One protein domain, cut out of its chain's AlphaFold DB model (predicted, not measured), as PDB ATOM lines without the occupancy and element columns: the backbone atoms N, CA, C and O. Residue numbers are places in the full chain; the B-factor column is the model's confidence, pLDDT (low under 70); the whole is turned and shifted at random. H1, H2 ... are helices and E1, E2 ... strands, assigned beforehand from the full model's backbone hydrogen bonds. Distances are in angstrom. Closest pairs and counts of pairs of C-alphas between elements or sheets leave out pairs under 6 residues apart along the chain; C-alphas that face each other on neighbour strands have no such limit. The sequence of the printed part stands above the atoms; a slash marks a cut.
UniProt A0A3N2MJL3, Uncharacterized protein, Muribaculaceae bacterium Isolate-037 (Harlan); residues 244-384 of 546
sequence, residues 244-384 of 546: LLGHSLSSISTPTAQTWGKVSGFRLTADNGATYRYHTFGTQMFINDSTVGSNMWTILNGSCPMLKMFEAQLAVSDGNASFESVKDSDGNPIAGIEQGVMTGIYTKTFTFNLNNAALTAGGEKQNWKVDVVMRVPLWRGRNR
ATOM      1  N   LEU A 244      21.011 -17.040  23.142       80.25
ATOM      2  CA  LEU A 244      22.442 -17.256  23.381       80.25
ATOM      3  C   LEU A 244      22.778 -18.742  23.487       80.25
ATOM      4  O   LEU A 244      23.712 -19.229  22.861       80.25
ATOM      5  N   LEU A 245      21.974 -19.469  24.257       78.38
ATOM      6  CA  LEU A 245      22.144 -20.892  24.540       78.38
ATOM      7  C   LEU A 245      21.403 -21.782  23.526       78.38
ATOM      8  O   LEU A 245      21.454 -23.010  23.589       78.38
ATOM      9  N   GLY A 246      20.733 -21.157  22.555       69.62
ATOM     10  CA  GLY A 246      19.875 -21.818  21.587       69.62
ATOM     11  C   GLY A 246      18.553 -22.274  22.203       69.62
ATOM     12  O   GLY A 246      18.228 -22.010  23.359       69.62
ATOM     13  N   HIS A 247      17.762 -22.988  21.410       62.59
ATOM     14  CA  HIS A 247      16.444 -23.454  21.836       62.59
ATOM     15  C   HIS A 247      16.464 -24.866  22.449       62.59
ATOM     16  O   HIS A 247      15.402 -25.462  22.602       62.59
ATOM     17  N   SER A 248      17.641 -25.413  22.787       60.34
ATOM     18  CA  SER A 248      17.800 -26.809  23.234       60.34
ATOM     19  C   SER A 248      17.118 -27.781  22.254       60.34
ATOM     20  O   SER A 248      17.192 -27.588  21.034       60.34
ATOM     21  N   LEU A 249      16.445 -28.819  22.742       57.16
ATOM     22  CA  LEU A 249      15.613 -29.741  21.974       57.16
ATOM     23  C   LEU A 249      14.244 -29.118  21.681       57.16
ATOM     24  O   LEU A 249      13.214 -29.624  22.096       57.16
ATOM     25  N   SER A 250      14.216 -27.971  21.012       50.81
ATOM     26  CA  SER A 250      12.969 -27.301  20.640       50.81
ATOM     27  C   SER A 250      12.430 -27.773  19.308       50.81
ATOM     28  O   SER A 250      13.165 -27.894  18.334       50.81
ATOM     29  N   SER A 251      11.118 -27.977  19.246       50.09
ATOM     30  CA  SER A 251      10.406 -28.357  18.024       50.09
ATOM     31  C   SER A 251       9.596 -27.229  17.387       50.09
ATOM     32  O   SER A 251       8.851 -27.477  16.443       50.09
ATOM     33  N   ILE A 252       9.798 -25.987  17.841       50.75
ATOM     34  CA  ILE A 252       9.308 -24.772  17.158       50.75
ATOM     35  C   ILE A 252      10.380 -24.075  16.318       50.75
ATOM     36  O   ILE A 252      10.054 -23.161  15.568       50.75
ATOM     37  N   SER A 253      11.648 -24.472  16.453       64.62
ATOM     38  CA  SER A 253      12.716 -24.010  15.568       64.62
ATOM     39  C   SER A 253      13.094 -25.161  14.653       64.62
ATOM     40  O   SER A 253      13.681 -26.148  15.092       64.62
ATOM     41  N   THR A 254      12.687 -25.070  13.391       77.19
ATOM     42  CA  THR A 254      13.045 -26.070  12.386       77.19
ATOM     43  C   THR A 254      14.477 -25.811  11.932       77.19
ATOM     44  O   THR A 254      14.766 -24.687  11.509       77.19
ATOM     45  N   PRO A 255      15.378 -26.811  11.985       83.56
ATOM     46  CA  PRO A 255      16.692 -26.649  11.386       83.56
ATOM     47  C   PRO A 255      16.559 -26.363   9.885       83.56
ATOM     48  O   PRO A 255      15.570 -26.690   9.236       83.56
ATOM     49  N   THR A 256      17.576 -25.743   9.317       89.44
ATOM     50  CA  THR A 256      17.703 -25.468   7.884       89.44
ATOM     51  C   THR A 256      19.090 -25.892   7.426       89.44
ATOM     52  O   THR A 256      19.949 -26.226   8.245       89.44
ATOM     53  N   ALA A 257      19.363 -25.810   6.125       91.81
ATOM     54  CA  ALA A 257      20.711 -26.041   5.614       91.81
ATOM     55  C   ALA A 257      21.767 -25.145   6.286       91.81
ATOM     56  O   ALA A 257      22.860 -25.607   6.591       91.81
ATOM     57  N   GLN A 258      21.421 -23.890   6.582       90.06
ATOM     58  CA  GLN A 258      22.322 -22.911   7.197       90.06
ATOM     59  C   GLN A 258      22.477 -23.097   8.713       90.06
ATOM     60  O   GLN A 258      23.462 -22.640   9.294       90.06
ATOM     61  N   THR A 259      21.499 -23.726   9.365       86.38
ATOM     62  CA  THR A 259      21.434 -23.857  10.831       86.38
ATOM     63  C   THR A 259      21.616 -25.295  11.320       86.38
ATOM     64  O   THR A 259      21.564 -25.551  12.525       86.38
ATOM     65  N   TRP A 260      21.876 -26.240  10.413       89.50
ATOM     66  CA  TRP A 260      22.194 -27.623  10.753       89.50
ATOM     67  C   TRP A 260      23.403 -27.703  11.693       89.50
ATOM     68  O   TRP A 260      24.394 -27.001  11.502       89.50
ATOM     69  N   GLY A 261      23.306 -28.528  12.739       83.06
ATOM     70  CA  GLY A 261      24.317 -28.600  13.803       83.06
ATOM     71  C   GLY A 261      24.217 -27.493  14.862       83.06
ATOM     72  O   GLY A 261      24.871 -27.591  15.894       83.06
ATOM     73  N   LYS A 262      23.383 -26.462  14.652       81.38
ATOM     74  CA  LYS A 262      23.158 -25.351  15.601       81.38
ATOM     75  C   LYS A 262      21.761 -25.362  16.222       81.38
ATOM     76  O   LYS A 262      21.546 -24.770  17.278       81.38
ATOM     77  N   VAL A 263      20.819 -26.052  15.580       79.50
ATOM     78  CA  VAL A 263      19.440 -26.252  16.037       79.50
ATOM     79  C   VAL A 263      19.167 -27.749  16.098       79.50
ATOM     80  O   VAL A 263      19.526 -28.483  15.176       79.50
ATOM     81  N   SER A 264      18.556 -28.200  17.192       80.94
ATOM     82  CA  SER A 264      18.190 -29.605  17.348       80.94
ATOM     83  C   SER A 264      17.081 -30.013  16.382       80.94
ATOM     84  O   SER A 264      16.167 -29.236  16.115       80.94
ATOM     85  N   GLY A 265      17.115 -31.252  15.909       83.06
ATOM     86  CA  GLY A 265      16.084 -31.794  15.033       83.06
ATOM     87  C   GLY A 265      16.630 -32.859  14.100       83.06
ATOM     88  O   GLY A 265      17.622 -33.525  14.400       83.06
ATOM     89  N   PHE A 266      15.967 -32.997  12.958       88.00
ATOM     90  CA  PHE A 266      16.198 -34.073  12.008       88.00
ATOM     91  C   PHE A 266      16.522 -33.526  10.632       88.00
ATOM     92  O   PHE A 266      15.988 -32.496  10.206       88.00
ATOM     93  N   ARG A 267      17.338 -34.281   9.906       94.25
ATOM     94  CA  ARG A 267      17.540 -34.104   8.479       94.25
ATOM     95  C   ARG A 267      17.363 -35.441   7.771       94.25
ATOM     96  O   ARG A 267      18.005 -36.421   8.128       94.25
ATOM     97  N   LEU A 268      16.469 -35.475   6.791       95.31
ATOM     98  CA  LEU A 268      16.042 -36.671   6.072       95.31
ATOM     99  C   LEU A 268      16.573 -36.643   4.638       95.31
ATOM    100  O   LEU A 268      16.525 -35.598   3.986       95.31
ATOM    101  N   THR A 269      17.014 -37.794   4.134       95.62
ATOM    102  CA  THR A 269      17.352 -38.010   2.718       95.62
ATOM    103  C   THR A 269      16.880 -39.389   2.253       95.62
ATOM    104  O   THR A 269      16.958 -40.360   3.006       95.62
ATOM    105  N   ALA A 270      16.375 -39.466   1.022       93.12
ATOM    106  CA  ALA A 270      15.991 -40.713   0.349       93.12
ATOM    107  C   ALA A 270      16.862 -41.002  -0.890       93.12
ATOM    108  O   ALA A 270      16.725 -42.035  -1.537       93.12
ATOM    109  N   ASP A 271      17.779 -40.091  -1.215       91.00
ATOM    110  CA  ASP A 271      18.611 -40.079  -2.418       91.00
ATOM    111  C   ASP A 271      20.107 -40.057  -2.061       91.00
ATOM    112  O   ASP A 271      20.924 -39.435  -2.739       91.00
ATOM    113  N   ASN A 272      20.471 -40.734  -0.966       84.38
ATOM    114  CA  ASN A 272      21.846 -40.852  -0.467       84.38
ATOM    115  C   ASN A 272      22.559 -39.504  -0.249       84.38
ATOM    116  O   ASN A 272      23.772 -39.391  -0.421       84.38
ATOM    117  N   GLY A 273      21.812 -38.491   0.186       87.00
ATOM    118  CA  GLY A 273      22.339 -37.190   0.587       87.00
ATOM    119  C   GLY A 273      22.430 -36.156  -0.533       87.00
ATOM    120  O   GLY A 273      23.017 -35.100  -0.299       87.00
ATOM    121  N   ALA A 274      21.859 -36.422  -1.713       89.69
ATOM    122  CA  ALA A 274      21.755 -35.416  -2.770       89.69
ATOM    123  C   ALA A 274      20.752 -34.308  -2.398       89.69
ATOM    124  O   ALA A 274      21.019 -33.130  -2.641       89.69
ATOM    125  N   THR A 275      19.654 -34.666  -1.724       92.94
ATOM    126  CA  THR A 275      18.647 -33.727  -1.228       92.94
ATOM    127  C   THR A 275      18.358 -33.974   0.246       92.94
ATOM    128  O   THR A 275      18.174 -35.107   0.693       92.94
ATOM    129  N   TYR A 276      18.256 -32.882   1.006       95.44
ATOM    130  CA  TYR A 276      17.924 -32.922   2.423       95.44
ATOM    131  C   TYR A 276      16.625 -32.191   2.732       95.44
ATOM    132  O   TYR A 276      16.379 -31.085   2.251       95.44
ATOM    133  N   ARG A 277      15.823 -32.800   3.606       94.62
ATOM    134  CA  ARG A 277      14.629 -32.198   4.204       94.62
ATOM    135  C   ARG A 277      14.839 -32.044   5.700       94.62
ATOM    136  O   ARG A 277      15.353 -32.959   6.334       94.62
ATOM    137  N   TYR A 278      14.457 -30.903   6.257       92.12
ATOM    138  CA  TYR A 278      14.725 -30.571   7.653       92.12
ATOM    139  C   TYR A 278      13.438 -30.541   8.457       92.12
ATOM    140  O   TYR A 278      12.442 -29.958   8.027       92.12
ATOM    141  N   HIS A 279      13.473 -31.170   9.625       85.94
ATOM    142  CA  HIS A 279      12.283 -31.448  10.409       85.94
ATOM    143  C   HIS A 279      12.539 -31.254  11.901       85.94
ATOM    144  O   HIS A 279      13.646 -31.435  12.406       85.94
ATOM    145  N   THR A 280      11.482 -30.882  12.610       78.94
ATOM    146  CA  THR A 280      11.463 -30.824  14.072       78.94
ATOM    147  C   THR A 280      11.007 -32.161  14.649       78.94
ATOM    148  O   THR A 280      10.402 -32.975  13.955       78.94
ATOM    149  N   PHE A 281      11.199 -32.361  15.951       76.69
ATOM    150  CA  PHE A 281      10.645 -33.510  16.685       76.69
ATOM    151  C   PHE A 281       9.121 -33.614  16.628       76.69
ATOM    152  O   PHE A 281       8.582 -34.711  16.708       76.69
ATOM    153  N   GLY A 282       8.432 -32.491  16.422       72.31
ATOM    154  CA  GLY A 282       6.984 -32.444  16.252       72.31
ATOM    155  C   GLY A 282       6.478 -32.794  14.856       72.31
ATOM    156  O   GLY A 282       5.269 -32.903  14.657       72.31
ATOM    157  N   THR A 283       7.376 -32.931  13.878       78.69
ATOM    158  CA  THR A 283       6.986 -33.216  12.494       78.69
ATOM    159  C   THR A 283       6.283 -34.563  12.430       78.69
ATOM    160  O   THR A 283       6.835 -35.562  12.881       78.69
ATOM    161  N   GLN A 284       5.089 -34.581  11.842       83.81
ATOM    162  CA  GLN A 284       4.323 -35.799  11.608       83.81
ATOM    163  C   GLN A 284       4.866 -36.553  10.396       83.81
ATOM    164  O   GLN A 284       5.036 -35.973   9.324       83.81
ATOM    165  N   MET A 285       5.076 -37.854  10.560       87.38
ATOM    166  CA  MET A 285       5.361 -38.791   9.482       87.38
ATOM    167  C   MET A 285       4.282 -39.863   9.450       87.38
ATOM    168  O   MET A 285       3.777 -40.302  10.480       87.38
ATOM    169  N   PHE A 286       3.960 -40.326   8.253       91.56
ATOM    170  CA  PHE A 286       2.960 -41.361   8.036       91.56
ATOM    171  C   PHE A 286       3.696 -42.635   7.663       91.56
ATOM    172  O   PHE A 286       4.240 -42.729   6.561       91.56
ATOM    173  N   ILE A 287       3.744 -43.592   8.583       90.44
ATOM    174  CA  ILE A 287       4.505 -44.837   8.433       90.44
ATOM    175  C   ILE A 287       3.562 -45.956   8.017       90.44
ATOM    176  O   ILE A 287       2.438 -46.040   8.517       90.44
ATOM    177  N   ASN A 288       4.019 -46.810   7.105       87.69
ATOM    178  CA  ASN A 288       3.208 -47.858   6.497       87.69
ATOM    179  C   ASN A 288       1.898 -47.280   5.940       87.69
ATOM    180  O   ASN A 288       1.886 -46.159   5.425       87.69
ATOM    181  N   ASP A 289       0.794 -48.002   6.088       85.44
ATOM    182  CA  ASP A 289      -0.519 -47.591   5.588       85.44
ATOM    183  C   ASP A 289      -1.301 -46.715   6.584       85.44
ATOM    184  O   ASP A 289      -2.489 -46.461   6.393       85.44
ATOM    185  N   SER A 290      -0.656 -46.225   7.654       84.56
ATOM    186  CA  SER A 290      -1.329 -45.377   8.642       84.56
ATOM    187  C   SER A 290      -1.756 -44.037   8.039       84.56
ATOM    188  O   SER A 290      -0.948 -43.296   7.468       84.56
ATOM    189  N   THR A 291      -3.025 -43.689   8.241       83.75
ATOM    190  CA  THR A 291      -3.577 -42.353   7.972       83.75
ATOM    191  C   THR A 291      -3.405 -41.401   9.156       83.75
ATOM    192  O   THR A 291      -3.653 -40.205   9.016       83.75
ATOM    193  N   VAL A 292      -2.971 -41.912  10.310       85.19
ATOM    194  CA  VAL A 292      -2.637 -41.131  11.505       85.19
ATOM    195  C   VAL A 292      -1.122 -40.945  11.547       85.19
ATOM    196  O   VAL A 292      -0.368 -41.919  11.500       85.19
ATOM    197  N   GLY A 293      -0.679 -39.691  11.589       82.25
ATOM    198  CA  GLY A 293       0.739 -39.362  11.677       82.25
ATOM    199  C   GLY A 293       1.315 -39.719  13.047       82.25
ATOM    200  O   GLY A 293       0.642 -39.592  14.067       82.25
ATOM    201  N   SER A 294       2.572 -40.150  13.060       81.75
ATOM    202  CA  SER A 294       3.395 -40.232  14.264       81.75
ATOM    203  C   SER A 294       4.457 -39.147  14.197       81.75
ATOM    204  O   SER A 294       5.080 -38.948  13.153       81.75
ATOM    205  N   ASN A 295       4.685 -38.435  15.297       79.25
ATOM    206  CA  ASN A 295       5.731 -37.420  15.311       79.25
ATOM    207  C   ASN A 295       7.131 -38.072  15.270       79.25
ATOM    208  O   ASN A 295       7.317 -39.206  15.719       79.25
ATOM    209  N   MET A 296       8.123 -37.349  14.747       80.88
ATOM    210  CA  MET A 296       9.507 -37.824  14.582       80.88
ATOM    211  C   MET A 296      10.154 -38.355  15.863       80.88
ATOM    212  O   MET A 296      11.082 -39.157  15.805       80.88
ATOM    213  N   TRP A 297       9.685 -37.928  17.025       77.81
ATOM    214  CA  TRP A 297      10.261 -38.333  18.292       77.81
ATOM    215  C   TRP A 297       9.649 -39.617  18.860       77.81
ATOM    216  O   TRP A 297      10.384 -40.510  19.280       77.81
ATOM    217  N   THR A 298       8.333 -39.790  18.757       77.81
ATOM    218  CA  THR A 298       7.682 -41.091  18.956       77.81
ATOM    219  C   THR A 298       8.296 -42.136  18.022       77.81
ATOM    220  O   THR A 298       8.581 -43.258  18.429       77.81
ATOM    221  N   ILE A 299       8.601 -41.739  16.784       82.62
ATOM    222  CA  ILE A 299       9.283 -42.594  15.806       82.62
ATOM    223  C   ILE A 299      10.694 -42.969  16.243       82.62
ATOM    224  O   ILE A 299      11.128 -44.095  16.010       82.62
ATOM    225  N   LEU A 300      11.403 -42.025  16.851       81.31
ATOM    226  CA  LEU A 300      12.774 -42.198  17.288       81.31
ATOM    227  C   LEU A 300      12.872 -43.150  18.494       81.31
ATOM    228  O   LEU A 300      13.633 -44.113  18.437       81.31
ATOM    229  N   ASN A 301      12.122 -42.895  19.571       77.12
ATOM    230  CA  ASN A 301      12.239 -43.644  20.831       77.12
ATOM    231  C   ASN A 301      10.941 -43.708  21.657       77.12
ATOM    232  O   ASN A 301      10.994 -43.729  22.885       77.12
ATOM    233  N   GLY A 302       9.768 -43.685  21.018       75.19
ATOM    234  CA  GLY A 302       8.493 -43.800  21.734       75.19
ATOM    235  C   GLY A 302       8.267 -42.659  22.728       75.19
ATOM    236  O   GLY A 302       7.781 -42.889  23.828       75.19
ATOM    237  N   SER A 303       8.693 -41.446  22.366       73.94
ATOM    238  CA  SER A 303       8.563 -40.253  23.201       73.94
ATOM    239  C   SER A 303       9.301 -40.348  24.542       73.94
ATOM    240  O   SER A 303       8.879 -39.739  25.515       73.94
ATOM    241  N   CYS A 304      10.410 -41.086  24.618       75.44
ATOM    242  CA  CYS A 304      11.165 -41.282  25.856       75.44
ATOM    243  C   CYS A 304      12.391 -40.354  25.990       75.44
ATOM    244  O   CYS A 304      12.747 -39.637  25.044       75.44
ATOM    245  N   PRO A 305      13.091 -40.388  27.142       77.38
ATOM    246  CA  PRO A 305      14.368 -39.722  27.314       77.38
ATOM    247  C   PRO A 305      15.413 -40.077  26.244       77.38
ATOM    248  O   PRO A 305      15.554 -41.236  25.862       77.38
ATOM    249  N   MET A 306      16.144 -39.074  25.745       78.81
ATOM    250  CA  MET A 306      17.137 -39.228  24.667       78.81
ATOM    251  C   MET A 306      18.590 -39.178  25.148       78.81
ATOM    252  O   MET A 306      19.493 -39.537  24.393       78.81
ATOM    253  N   LEU A 307      18.838 -38.732  26.380       82.69
ATOM    254  CA  LEU A 307      20.160 -38.810  26.996       82.69
ATOM    255  C   LEU A 307      20.047 -39.603  28.280       82.69
ATOM    256  O   LEU A 307      19.073 -39.477  29.027       82.69
ATOM    257  N   LYS A 308      21.081 -40.379  28.549       87.38
ATOM    258  CA  LYS A 308      21.268 -40.944  29.869       87.38
ATOM    259  C   LYS A 308      21.650 -39.834  30.852       87.38
ATOM    260  O   LYS A 308      22.136 -38.772  30.455       87.38
ATOM    261  N   MET A 309      21.443 -40.101  32.138       88.75
ATOM    262  CA  MET A 309      21.918 -39.244  33.227       88.75
ATOM    263  C   MET A 309      23.380 -38.861  32.983       88.75
ATOM    264  O   MET A 309      24.151 -39.717  32.576       88.75
ATOM    265  N   PHE A 310      23.778 -37.609  33.182       91.75
ATOM    266  CA  PHE A 310      25.162 -37.116  33.066       91.75
ATOM    267  C   PHE A 310      25.864 -37.354  31.718       91.75
ATOM    268  O   PHE A 310      27.072 -37.148  31.613       91.75
ATOM    269  N   GLU A 311      25.159 -37.796  30.672       89.88
ATOM    270  CA  GLU A 311      25.785 -38.169  29.400       89.88
ATOM    271  C   GLU A 311      26.541 -36.995  28.769       89.88
ATOM    272  O   GLU A 311      27.685 -37.154  28.345       89.88
ATOM    273  N   ALA A 312      25.939 -35.802  28.770       90.12
ATOM    274  CA  ALA A 312      26.565 -34.595  28.244       90.12
ATOM    275  C   ALA A 312      27.807 -34.203  29.059       90.12
ATOM    276  O   ALA A 312      28.865 -33.937  28.496       90.12
ATOM    277  N   GLN A 313      27.706 -34.223  30.387       93.56
ATOM    278  CA  GLN A 313      28.797 -33.861  31.290       93.56
ATOM    279  C   GLN A 313      29.978 -34.823  31.173       93.56
ATOM    280  O   GLN A 313      31.133 -34.393  31.162       93.56
ATOM    281  N   LEU A 314      29.707 -36.122  31.035       94.31
ATOM    282  CA  LEU A 314      30.735 -37.136  30.827       94.31
ATOM    283  C   LEU A 314      31.373 -37.027  29.444       94.31
ATOM    284  O   LEU A 314      32.594 -37.091  29.349       94.31
ATOM    285  N   ALA A 315      30.590 -36.766  28.395       92.94
ATOM    286  CA  ALA A 315      31.144 -36.507  27.069       92.94
ATOM    287  C   ALA A 315      32.096 -35.297  27.082       92.94
ATOM    288  O   ALA A 315      33.180 -35.358  26.505       92.94
ATOM    289  N   VAL A 316      31.732 -34.215  27.777       93.75
ATOM    290  CA  VAL A 316      32.607 -33.042  27.937       93.75
ATOM    291  C   VAL A 316      33.849 -33.375  28.767       93.75
ATOM    292  O   VAL A 316      34.951 -32.994  28.381       93.75
ATOM    293  N   SER A 317      33.691 -34.144  29.847       95.69
ATOM    294  CA  SER A 317      34.804 -34.625  30.683       95.69
ATOM    295  C   SER A 317      35.826 -35.450  29.890       95.69
ATOM    296  O   SER A 317      37.020 -35.397  30.177       95.69
ATOM    297  N   ASP A 318      35.357 -36.169  28.868       93.31
ATOM    298  CA  ASP A 318      36.161 -36.995  27.964       93.31
ATOM    299  C   ASP A 318      36.767 -36.202  26.787       93.31
ATOM    300  O   ASP A 318      37.368 -36.783  25.884       93.31
ATOM    301  N   GLY A 319      36.628 -34.871  26.784       89.06
ATOM    302  CA  GLY A 319      37.218 -33.996  25.771       89.06
ATOM    303  C   GLY A 319      36.466 -33.988  24.439       89.06
ATOM    304  O   GLY A 319      37.080 -33.790  23.390       89.06
ATOM    305  N   ASN A 320      35.147 -34.221  24.444       85.94
ATOM    306  CA  ASN A 320      34.361 -34.227  23.213       85.94
ATOM    307  C   ASN A 320      34.457 -32.881  22.470       85.94
ATOM    308  O   ASN A 320      34.041 -31.837  22.974       85.94
ATOM    309  N   ALA A 321      34.944 -32.935  21.229       80.00
ATOM    310  CA  ALA A 321      35.176 -31.768  20.377       80.00
ATOM    311  C   ALA A 321      33.901 -31.000  19.975       80.00
ATOM    312  O   ALA A 321      33.991 -29.898  19.442       80.00
ATOM    313  N   SER A 322      32.716 -31.564  20.216       85.12
ATOM    314  CA  SER A 322      31.422 -30.955  19.875       85.12
ATOM    315  C   SER A 322      30.881 -30.036  20.977       85.12
ATOM    316  O   SER A 322      29.719 -29.623  20.907       85.12
ATOM    317  N   PHE A 323      31.678 -29.766  22.015       91.19
ATOM    318  CA  PHE A 323      31.357 -28.800  23.057       91.19
ATOM    319  C   PHE A 323      31.853 -27.406  22.671       91.19
ATOM    320  O   PHE A 323      33.051 -27.193  22.495       91.19
ATOM    321  N   GLU A 324      30.933 -26.453  22.544       91.62
ATOM    322  CA  GLU A 324      31.247 -25.085  22.126       91.62
ATOM    323  C   GLU A 324      31.059 -24.062  23.251       91.62
ATOM    324  O   GLU A 324      30.178 -24.193  24.106       91.62
ATOM    325  N   SER A 325      31.884 -23.014  23.220       92.12
ATOM    326  CA  SER A 325      31.773 -21.868  24.118       92.12
ATOM    327  C   SER A 325      30.618 -20.949  23.723       92.12
ATOM    328  O   SER A 325      30.177 -20.900  22.573       92.12
ATOM    329  N   VAL A 326      30.127 -20.192  24.703       91.56
ATOM    330  CA  VAL A 326      28.991 -19.276  24.556       91.56
ATOM    331  C   VAL A 326      29.383 -17.859  24.959       91.56
ATOM    332  O   VAL A 326      30.392 -17.637  25.635       91.56
ATOM    333  N   LYS A 327      28.590 -16.885  24.514       92.44
ATOM    334  CA  LYS A 327      28.796 -15.460  24.782       92.44
ATOM    335  C   LYS A 327      27.610 -14.872  25.540       92.44
ATOM    336  O   LYS A 327      26.498 -15.386  25.417       92.44
ATOM    337  N   ASP A 328      27.856 -13.805  26.293       91.00
ATOM    338  CA  ASP A 328      26.793 -12.963  26.848       91.00
ATOM    339  C   ASP A 328      26.087 -12.155  25.739       91.00
ATOM    340  O   ASP A 328      26.493 -12.164  24.569       91.00
ATOM    341  N   SER A 329      25.019 -11.442  26.100       87.75
ATOM    342  CA  SER A 329      24.277 -10.568  25.178       87.75
ATOM    343  C   SER A 329      25.100  -9.396  24.623       87.75
ATOM    344  O   SER A 329      24.737  -8.836  23.589       87.75
ATOM    345  N   ASP A 330      26.228  -9.056  25.254       87.25
ATOM    346  CA  ASP A 330      27.167  -8.030  24.796       87.25
ATOM    347  C   ASP A 330      28.256  -8.593  23.858       87.25
ATOM    348  O   ASP A 330      29.060  -7.837  23.307       87.25
ATOM    349  N   GLY A 331      28.284  -9.912  23.638       89.38
ATOM    350  CA  GLY A 331      29.248 -10.599  22.781       89.38
ATOM    351  C   GLY A 331      30.572 -10.967  23.461       89.38
ATOM    352  O   GLY A 331      31.496 -11.414  22.767       89.38
ATOM    353  N   ASN A 332      30.675 -10.816  24.783       90.75
ATOM    354  CA  ASN A 332      31.839 -11.236  25.560       90.75
ATOM    355  C   ASN A 332      31.795 -12.751  25.814       90.75
ATOM    356  O   ASN A 332      30.712 -13.301  26.020       90.75
ATOM    357  N   PRO A 333      32.945 -13.447  25.830       92.88
ATOM    358  CA  PRO A 333      32.995 -14.851  26.228       92.88
ATOM    359  C   PRO A 333      32.507 -15.054  27.667       92.88
ATOM    360  O   PRO A 333      32.929 -14.334  28.572       92.88
ATOM    361  N   ILE A 334      31.664 -16.067  27.876       92.50
ATOM    362  CA  ILE A 334      31.328 -16.581  29.209       92.50
ATOM    363  C   ILE A 334      32.422 -17.552  29.666       92.50
ATOM    364  O   ILE A 334      33.023 -18.240  28.840       92.50
ATOM    365  N   ALA A 335      32.662 -17.629  30.978       92.12
ATOM    366  CA  ALA A 335      33.591 -18.592  31.565       92.12
ATOM    367  C   ALA A 335      33.183 -20.033  31.210       92.12
ATOM    368  O   ALA A 335      32.106 -20.491  31.591       92.12
ATOM    369  N   GLY A 336      34.054 -20.733  30.485       92.19
ATOM    370  CA  GLY A 336      33.897 -22.122  30.066       92.19
ATOM    371  C   GLY A 336      35.025 -23.008  30.594       92.19
ATOM    372  O   GLY A 336      35.645 -22.715  31.619       92.19
ATOM    373  N   ILE A 337      35.285 -24.121  29.898       93.31
ATOM    374  CA  ILE A 337      36.204 -25.180  30.360       93.31
ATOM    375  C   ILE A 337      37.606 -24.634  30.637       93.31
ATOM    376  O   ILE A 337      38.220 -24.983  31.643       93.31
ATOM    377  N   GLU A 338      38.088 -23.721  29.796       90.81
ATOM    378  CA  GLU A 338      39.391 -23.065  29.955       90.81
ATOM    379  C   GLU A 338      39.492 -22.226  31.238       90.81
ATOM    380  O   GLU A 338      40.581 -22.027  31.766       90.81
ATOM    381  N   GLN A 339      38.360 -21.747  31.757       92.62
ATOM    382  CA  GLN A 339      38.260 -20.987  33.005       92.62
ATOM    383  C   GLN A 339      37.848 -21.876  34.193       92.62
ATOM    384  O   GLN A 339      37.486 -21.364  35.251       92.62
ATOM    385  N   GLY A 340      37.900 -23.205  34.038       92.44
ATOM    386  CA  GLY A 340      37.600 -24.160  35.105       92.44
ATOM    387  C   GLY A 340      36.106 -24.367  35.368       92.44
ATOM    388  O   GLY A 340      35.740 -24.797  36.459       92.44
ATOM    389  N   VAL A 341      35.236 -24.053  34.400       92.75
ATOM    390  CA  VAL A 341      33.776 -24.145  34.551       92.75
ATOM    391  C   VAL A 341      33.149 -24.878  33.364       92.75
ATOM    392  O   VAL A 341      33.409 -24.563  32.211       92.75
ATOM    393  N   MET A 342      32.254 -25.834  33.605       94.25
ATOM    394  CA  MET A 342      31.539 -26.525  32.524       94.25
ATOM    395  C   MET A 342      30.313 -25.728  32.039       94.25
ATOM    396  O   MET A 342      29.173 -26.075  32.348       94.25
ATOM    397  N   THR A 343      30.549 -24.654  31.282       93.19
ATOM    398  CA  THR A 343      29.500 -23.858  30.618       93.19
ATOM    399  C   THR A 343      29.721 -23.818  29.109       93.19
ATOM    400  O   THR A 343      30.827 -23.538  28.648       93.19
ATOM    401  N   GLY A 344      28.676 -24.105  28.335       91.44
ATOM    402  CA  GLY A 344      28.738 -24.207  26.877       91.44
ATOM    403  C   GLY A 344      27.593 -25.039  26.310       91.44
ATOM    404  O   GLY A 344      26.610 -25.304  27.002       91.44
ATOM    405  N   ILE A 345      27.702 -25.463  25.052       89.94
ATOM    406  CA  ILE A 345      26.674 -26.283  24.396       89.94
ATOM    407  C   ILE A 345      27.304 -27.571  23.877       89.94
ATOM    408  O   ILE A 345      28.182 -27.545  23.021       89.94
ATOM    409  N   TYR A 346      26.836 -28.707  24.388       89.62
ATOM    410  CA  TYR A 346      27.205 -30.028  23.891       89.62
ATOM    411  C   TYR A 346      26.308 -30.418  22.713       89.62
ATOM    412  O   TYR A 346      25.084 -30.297  22.794       89.62
ATOM    413  N   THR A 347      26.903 -30.903  21.622       88.62
ATOM    414  CA  THR A 347      26.157 -31.414  20.464       88.62
ATOM    415  C   THR A 347      26.312 -32.931  20.342       88.62
ATOM    416  O   THR A 347      27.417 -33.424  20.130       88.62
ATOM    417  N   LYS A 348      25.198 -33.672  20.424       87.00
ATOM    418  CA  LYS A 348      25.133 -35.110  20.114       87.00
ATOM    419  C   LYS A 348      24.530 -35.312  18.730       87.00
ATOM    420  O   LYS A 348      23.490 -34.733  18.413       87.00
ATOM    421  N   THR A 349      25.162 -36.156  17.922       88.56
ATOM    422  CA  THR A 349      24.653 -36.562  16.611       88.56
ATOM    423  C   THR A 349      24.617 -38.074  16.501       88.56
ATOM    424  O   THR A 349      25.454 -38.775  17.066       88.56
ATOM    425  N   PHE A 350      23.613 -38.583  15.801       89.44
ATOM    426  CA  PHE A 350      23.473 -40.003  15.491       89.44
ATOM    427  C   PHE A 350      22.523 -40.159  14.302       89.44
ATOM    428  O   PHE A 350      21.878 -39.194  13.887       89.44
ATOM    429  N   THR A 351      22.448 -41.357  13.730       92.38
ATOM    430  CA  THR A 351      21.579 -41.623  12.579       92.38
ATOM    431  C   THR A 351      20.755 -42.880  12.785       92.38
ATOM    432  O   THR A 351      21.184 -43.778  13.508       92.38
ATOM    433  N   PHE A 352      19.610 -42.949  12.118       92.00
ATOM    434  CA  PHE A 352      18.783 -44.147  12.005       92.00
ATOM    435  C   PHE A 352      18.081 -44.170  10.644       92.00
ATOM    436  O   PHE A 352      18.141 -43.205   9.879       92.00
ATOM    437  N   ASN A 353      17.411 -45.272  10.332       93.31
ATOM    438  CA  ASN A 353      16.621 -45.425   9.120       93.31
ATOM    439  C   ASN A 353      15.135 -45.487   9.460       93.31
ATOM    440  O   ASN A 353      14.727 -46.141  10.422       93.31
ATOM    441  N   LEU A 354      14.329 -44.831   8.635       93.06
ATOM    442  CA  LEU A 354      12.880 -44.891   8.698       93.06
ATOM    443  C   LEU A 354      12.356 -45.497   7.400       93.06
ATOM    444  O   LEU A 354      12.445 -44.883   6.338       93.06
ATOM    445  N   ASN A 355      11.806 -46.700   7.498       92.94
ATOM    446  CA  ASN A 355      11.329 -47.439   6.337       92.94
ATOM    447  C   ASN A 355       9.854 -47.146   6.061       92.94
ATOM    448  O   ASN A 355       9.080 -46.916   6.990       92.94
ATOM    449  N   ASN A 356       9.469 -47.215   4.784       93.62
ATOM    450  CA  ASN A 356       8.075 -47.140   4.343       93.62
ATOM    451  C   ASN A 356       7.309 -45.930   4.922       93.62
ATOM    452  O   ASN A 356       6.216 -46.070   5.473       93.62
ATOM    453  N   ALA A 357       7.896 -44.731   4.842       94.44
ATOM    454  CA  ALA A 357       7.326 -43.523   5.433       94.44
ATOM    455  C   ALA A 357       7.123 -42.396   4.414       94.44
ATOM    456  O   ALA A 357       7.889 -42.236   3.463       94.44
ATOM    457  N   ALA A 358       6.088 -41.592   4.652       93.44
ATOM    458  CA  ALA A 358       5.717 -40.433   3.849       93.44
ATOM    459  C   ALA A 358       5.597 -39.174   4.716       93.44
ATOM    460  O   ALA A 358       5.304 -39.249   5.911       93.44
ATOM    461  N   LEU A 359       5.777 -38.013   4.084       90.56
ATOM    462  CA  LEU A 359       5.676 -36.696   4.729       90.56
ATOM    463  C   LEU A 359       4.227 -36.201   4.872       90.56
ATOM    464  O   LEU A 359       3.967 -35.258   5.612       90.56
ATOM    465  N   THR A 360       3.284 -36.808   4.152       90.94
ATOM    466  CA  THR A 360       1.861 -36.444   4.160       90.94
ATOM    467  C   THR A 360       0.987 -37.692   4.201       90.94
ATOM    468  O   THR A 360       1.396 -38.765   3.743       90.94
ATOM    469  N   ALA A 361      -0.239 -37.551   4.712       89.75
ATOM    470  CA  ALA A 361      -1.240 -38.612   4.668       89.75
ATOM    471  C   ALA A 361      -1.492 -39.034   3.211       89.75
ATOM    472  O   ALA A 361      -1.686 -38.179   2.348       89.75
ATOM    473  N   GLY A 362      -1.432 -40.339   2.930       86.31
ATOM    474  CA  GLY A 362      -1.587 -40.885   1.572       86.31
ATOM    475  C   GLY A 362      -0.455 -40.554   0.585       86.31
ATOM    476  O   GLY A 362      -0.598 -40.834  -0.600       86.31
ATOM    477  N   GLY A 363       0.651 -39.949   1.039       90.19
ATOM    478  CA  GLY A 363       1.808 -39.650   0.189       90.19
ATOM    479  C   GLY A 363       2.644 -40.884  -0.171       90.19
ATOM    480  O   GLY A 363       2.528 -41.935   0.465       90.19
ATOM    481  N   GLU A 364       3.528 -40.730  -1.163       91.50
ATOM    482  CA  GLU A 364       4.456 -41.781  -1.600       91.50
ATOM    483  C   GLU A 364       5.386 -42.214  -0.461       91.50
ATOM    484  O   GLU A 364       6.032 -41.391   0.202       91.50
ATOM    485  N   LYS A 365       5.439 -43.527  -0.237       92.00
ATOM    486  CA  LYS A 365       6.244 -44.141   0.811       92.00
ATOM    487  C   LYS A 365       7.639 -44.426   0.291       92.00
ATOM    488  O   LYS A 365       7.811 -45.008  -0.775       92.00
ATOM    489  N   GLN A 366       8.632 -44.055   1.083       94.12
ATOM    490  CA  GLN A 366      10.032 -44.298   0.769       94.12
ATOM    491  C   GLN A 366      10.821 -44.616   2.036       94.12
ATOM    492  O   GLN A 366      10.332 -44.441   3.157       94.12
ATOM    493  N   ASN A 367      12.045 -45.095   1.842       94.88
ATOM    494  CA  ASN A 367      12.991 -45.302   2.927       94.88
ATOM    495  C   ASN A 367      13.831 -44.038   3.094       94.88
ATOM    496  O   ASN A 367      14.410 -43.534   2.134       94.88
ATOM    497  N   TRP A 368      13.897 -43.543   4.322       95.25
ATOM    498  CA  TRP A 368      14.652 -42.357   4.681       95.25
ATOM    499  C   TRP A 368      15.851 -42.745   5.529       95.25
ATOM    500  O   TRP A 368      15.704 -43.436   6.540       95.25
ATOM    501  N   LYS A 369      17.018 -42.211   5.181       95.56
ATOM    502  CA  LYS A 369      18.101 -42.051   6.142       95.56
ATOM    503  C   LYS A 369      17.842 -40.779   6.939       95.56
ATOM    504  O   LYS A 369      17.587 -39.718   6.359       95.56
ATOM    505  N   VAL A 370      17.902 -40.895   8.258       94.25
ATOM    506  CA  VAL A 370      17.615 -39.815   9.196       94.25
ATOM    507  C   VAL A 370      18.873 -39.489   9.985       94.25
ATOM    508  O   VAL A 370      19.370 -40.326  10.736       94.25
ATOM    509  N   ASP A 371      19.357 -38.257   9.853       93.56
ATOM    510  CA  ASP A 371      20.365 -37.696  10.745       93.56
ATOM    511  C   ASP A 371      19.667 -36.933  11.876       93.56
ATOM    512  O   ASP A 371      18.733 -36.164  11.628       93.56
ATOM    513  N   VAL A 372      20.146 -37.105  13.106       88.81
ATOM    514  CA  VAL A 372      19.651 -36.413  14.300       88.81
ATOM    515  C   VAL A 372      20.748 -35.523  14.867       88.81
ATOM    516  O   VAL A 372      21.903 -35.936  14.975       88.81
ATOM    517  N   VAL A 373      20.376 -34.306  15.260       87.31
ATOM    518  CA  VAL A 373      21.220 -33.383  16.028       87.31
ATOM    519  C   VAL A 373      20.489 -33.009  17.310       87.31
ATOM    520  O   VAL A 373      19.328 -32.599  17.279       87.31
ATOM    521  N   MET A 374      21.193 -33.099  18.435       83.62
ATOM    522  CA  MET A 374      20.728 -32.675  19.750       83.62
ATOM    523  C   MET A 374      21.699 -31.659  20.341       83.62
ATOM    524  O   MET A 374      22.892 -31.933  20.447       83.62
ATOM    525  N   ARG A 375      21.181 -30.498  20.740       83.38
ATOM    526  CA  ARG A 375      21.927 -29.404  21.375       83.38
ATOM    527  C   ARG A 375      21.576 -29.361  22.857       83.38
ATOM    528  O   ARG A 375      20.409 -29.174  23.193       83.38
ATOM    529  N   VAL A 376      22.575 -29.517  23.720       84.12
ATOM    530  CA  VAL A 376      22.419 -29.658  25.173       84.12
ATOM    531  C   VAL A 376      23.223 -28.563  25.880       84.12
ATOM    532  O   VAL A 376      24.445 -28.673  25.998       84.12
ATOM    533  N   PRO A 377      22.568 -27.477  26.312       86.19
ATOM    534  CA  PRO A 377      23.221 -26.400  27.044       86.19
ATOM    535  C   PRO A 377      23.615 -26.848  28.454       86.19
ATOM    536  O   PRO A 377      22.780 -27.299  29.241       86.19
ATOM    537  N   LEU A 378      24.895 -26.686  28.771       89.38
ATOM    538  CA  LEU A 378      25.456 -26.882  30.099       89.38
ATOM    539  C   LEU A 378      25.768 -25.518  30.700       89.38
ATOM    540  O   LEU A 378      26.400 -24.679  30.061       89.38
ATOM    541  N   TRP A 379      25.350 -25.305  31.939       90.88
ATOM    542  CA  TRP A 379      25.710 -24.134  32.723       90.88
ATOM    543  C   TRP A 379      26.276 -24.592  34.057       90.88
ATOM    544  O   TRP A 379      25.567 -25.169  34.885       90.88
ATOM    545  N   ARG A 380      27.580 -24.365  34.244       92.81
ATOM    546  CA  ARG A 380      28.320 -24.753  35.453       92.81
ATOM    547  C   ARG A 380      28.115 -26.230  35.817       92.81
ATOM    548  O   ARG A 380      27.907 -26.576  36.975       92.81
ATOM    549  N   GLY A 381      28.129 -27.093  34.800       91.44
ATOM    550  CA  GLY A 381      27.926 -28.538  34.911       91.44
ATOM    551  C   GLY A 381      26.461 -28.982  34.951       91.44
ATOM    552  O   GLY A 381      26.181 -30.163  34.748       91.44
ATOM    553  N   ARG A 382      25.505 -28.067  35.143       88.81
ATOM    554  CA  ARG A 382      24.083 -28.406  35.127       88.81
ATOM    555  C   ARG A 382      23.498 -28.350  33.717       88.81
ATOM    556  O   ARG A 382      23.676 -27.362  33.007       88.81
ATOM    557  N   ASN A 383      22.744 -29.384  33.343       82.94
ATOM    558  CA  ASN A 383      21.879 -29.367  32.168       82.94
ATOM    559  C   ASN A 383      20.799 -28.304  32.359       82.94
ATOM    560  O   ASN A 383      20.010 -28.346  33.307       82.94
ATOM    561  N   ARG A 384      20.755 -27.345  31.443       74.12
ATOM    562  CA  ARG A 384      19.822 -26.228  31.491       74.12
ATOM    563  C   ARG A 384      19.165 -26.035  30.101       74.12
ATOM    564  O   ARG A 384      19.600 -26.650  29.135       74.12
TER     565      ARG A 384
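AT A GLANCE: This is residues 244 to 384 of the 546 residues of an uncharacterized protein of Muribaculaceae bacterium Isolate-037 (Harlan) (UniProt A0A3N2MJL3). With little regular structure, short strands join a long hairpin, E4 and E5, in a curled antiparallel sheet, E2 E1 E5 E4 E3, with two helices on one face. Successively, E1 E2 E3 H1 H2 E4 E5 hold 54 of 141 printed residues, class mixed. Only just compact, close to loose, it spans 54 by 29 by 25 A; the C-alphas' radius of gyration is 17.0 A.

HOW THE PARTS SIT: Find N 370 of E5, residues 366 to 379, 2.8 A from O 352 of E4, 344 to 358, within hydrogen-bond range. E1, residues 265 to 269, is inner; E2, 277 to 279, and E3, 284 to 287, are edge strands. H2, residues 311 to 317, is over E4, and H1, 296 to 301, on the same face. In both, every O i to N i+4 pair is within range.

IN THESE COORDINATES: Find C-alpha 265, E1's first, at (16.084, -31.794, 15.033) and C-alpha 379, E5's last, at (25.710, -24.134, 32.723).

THE WHOLE: The printed part has no cut, one long link, H2 to E4, and low pLDDT at residues 246 to 253.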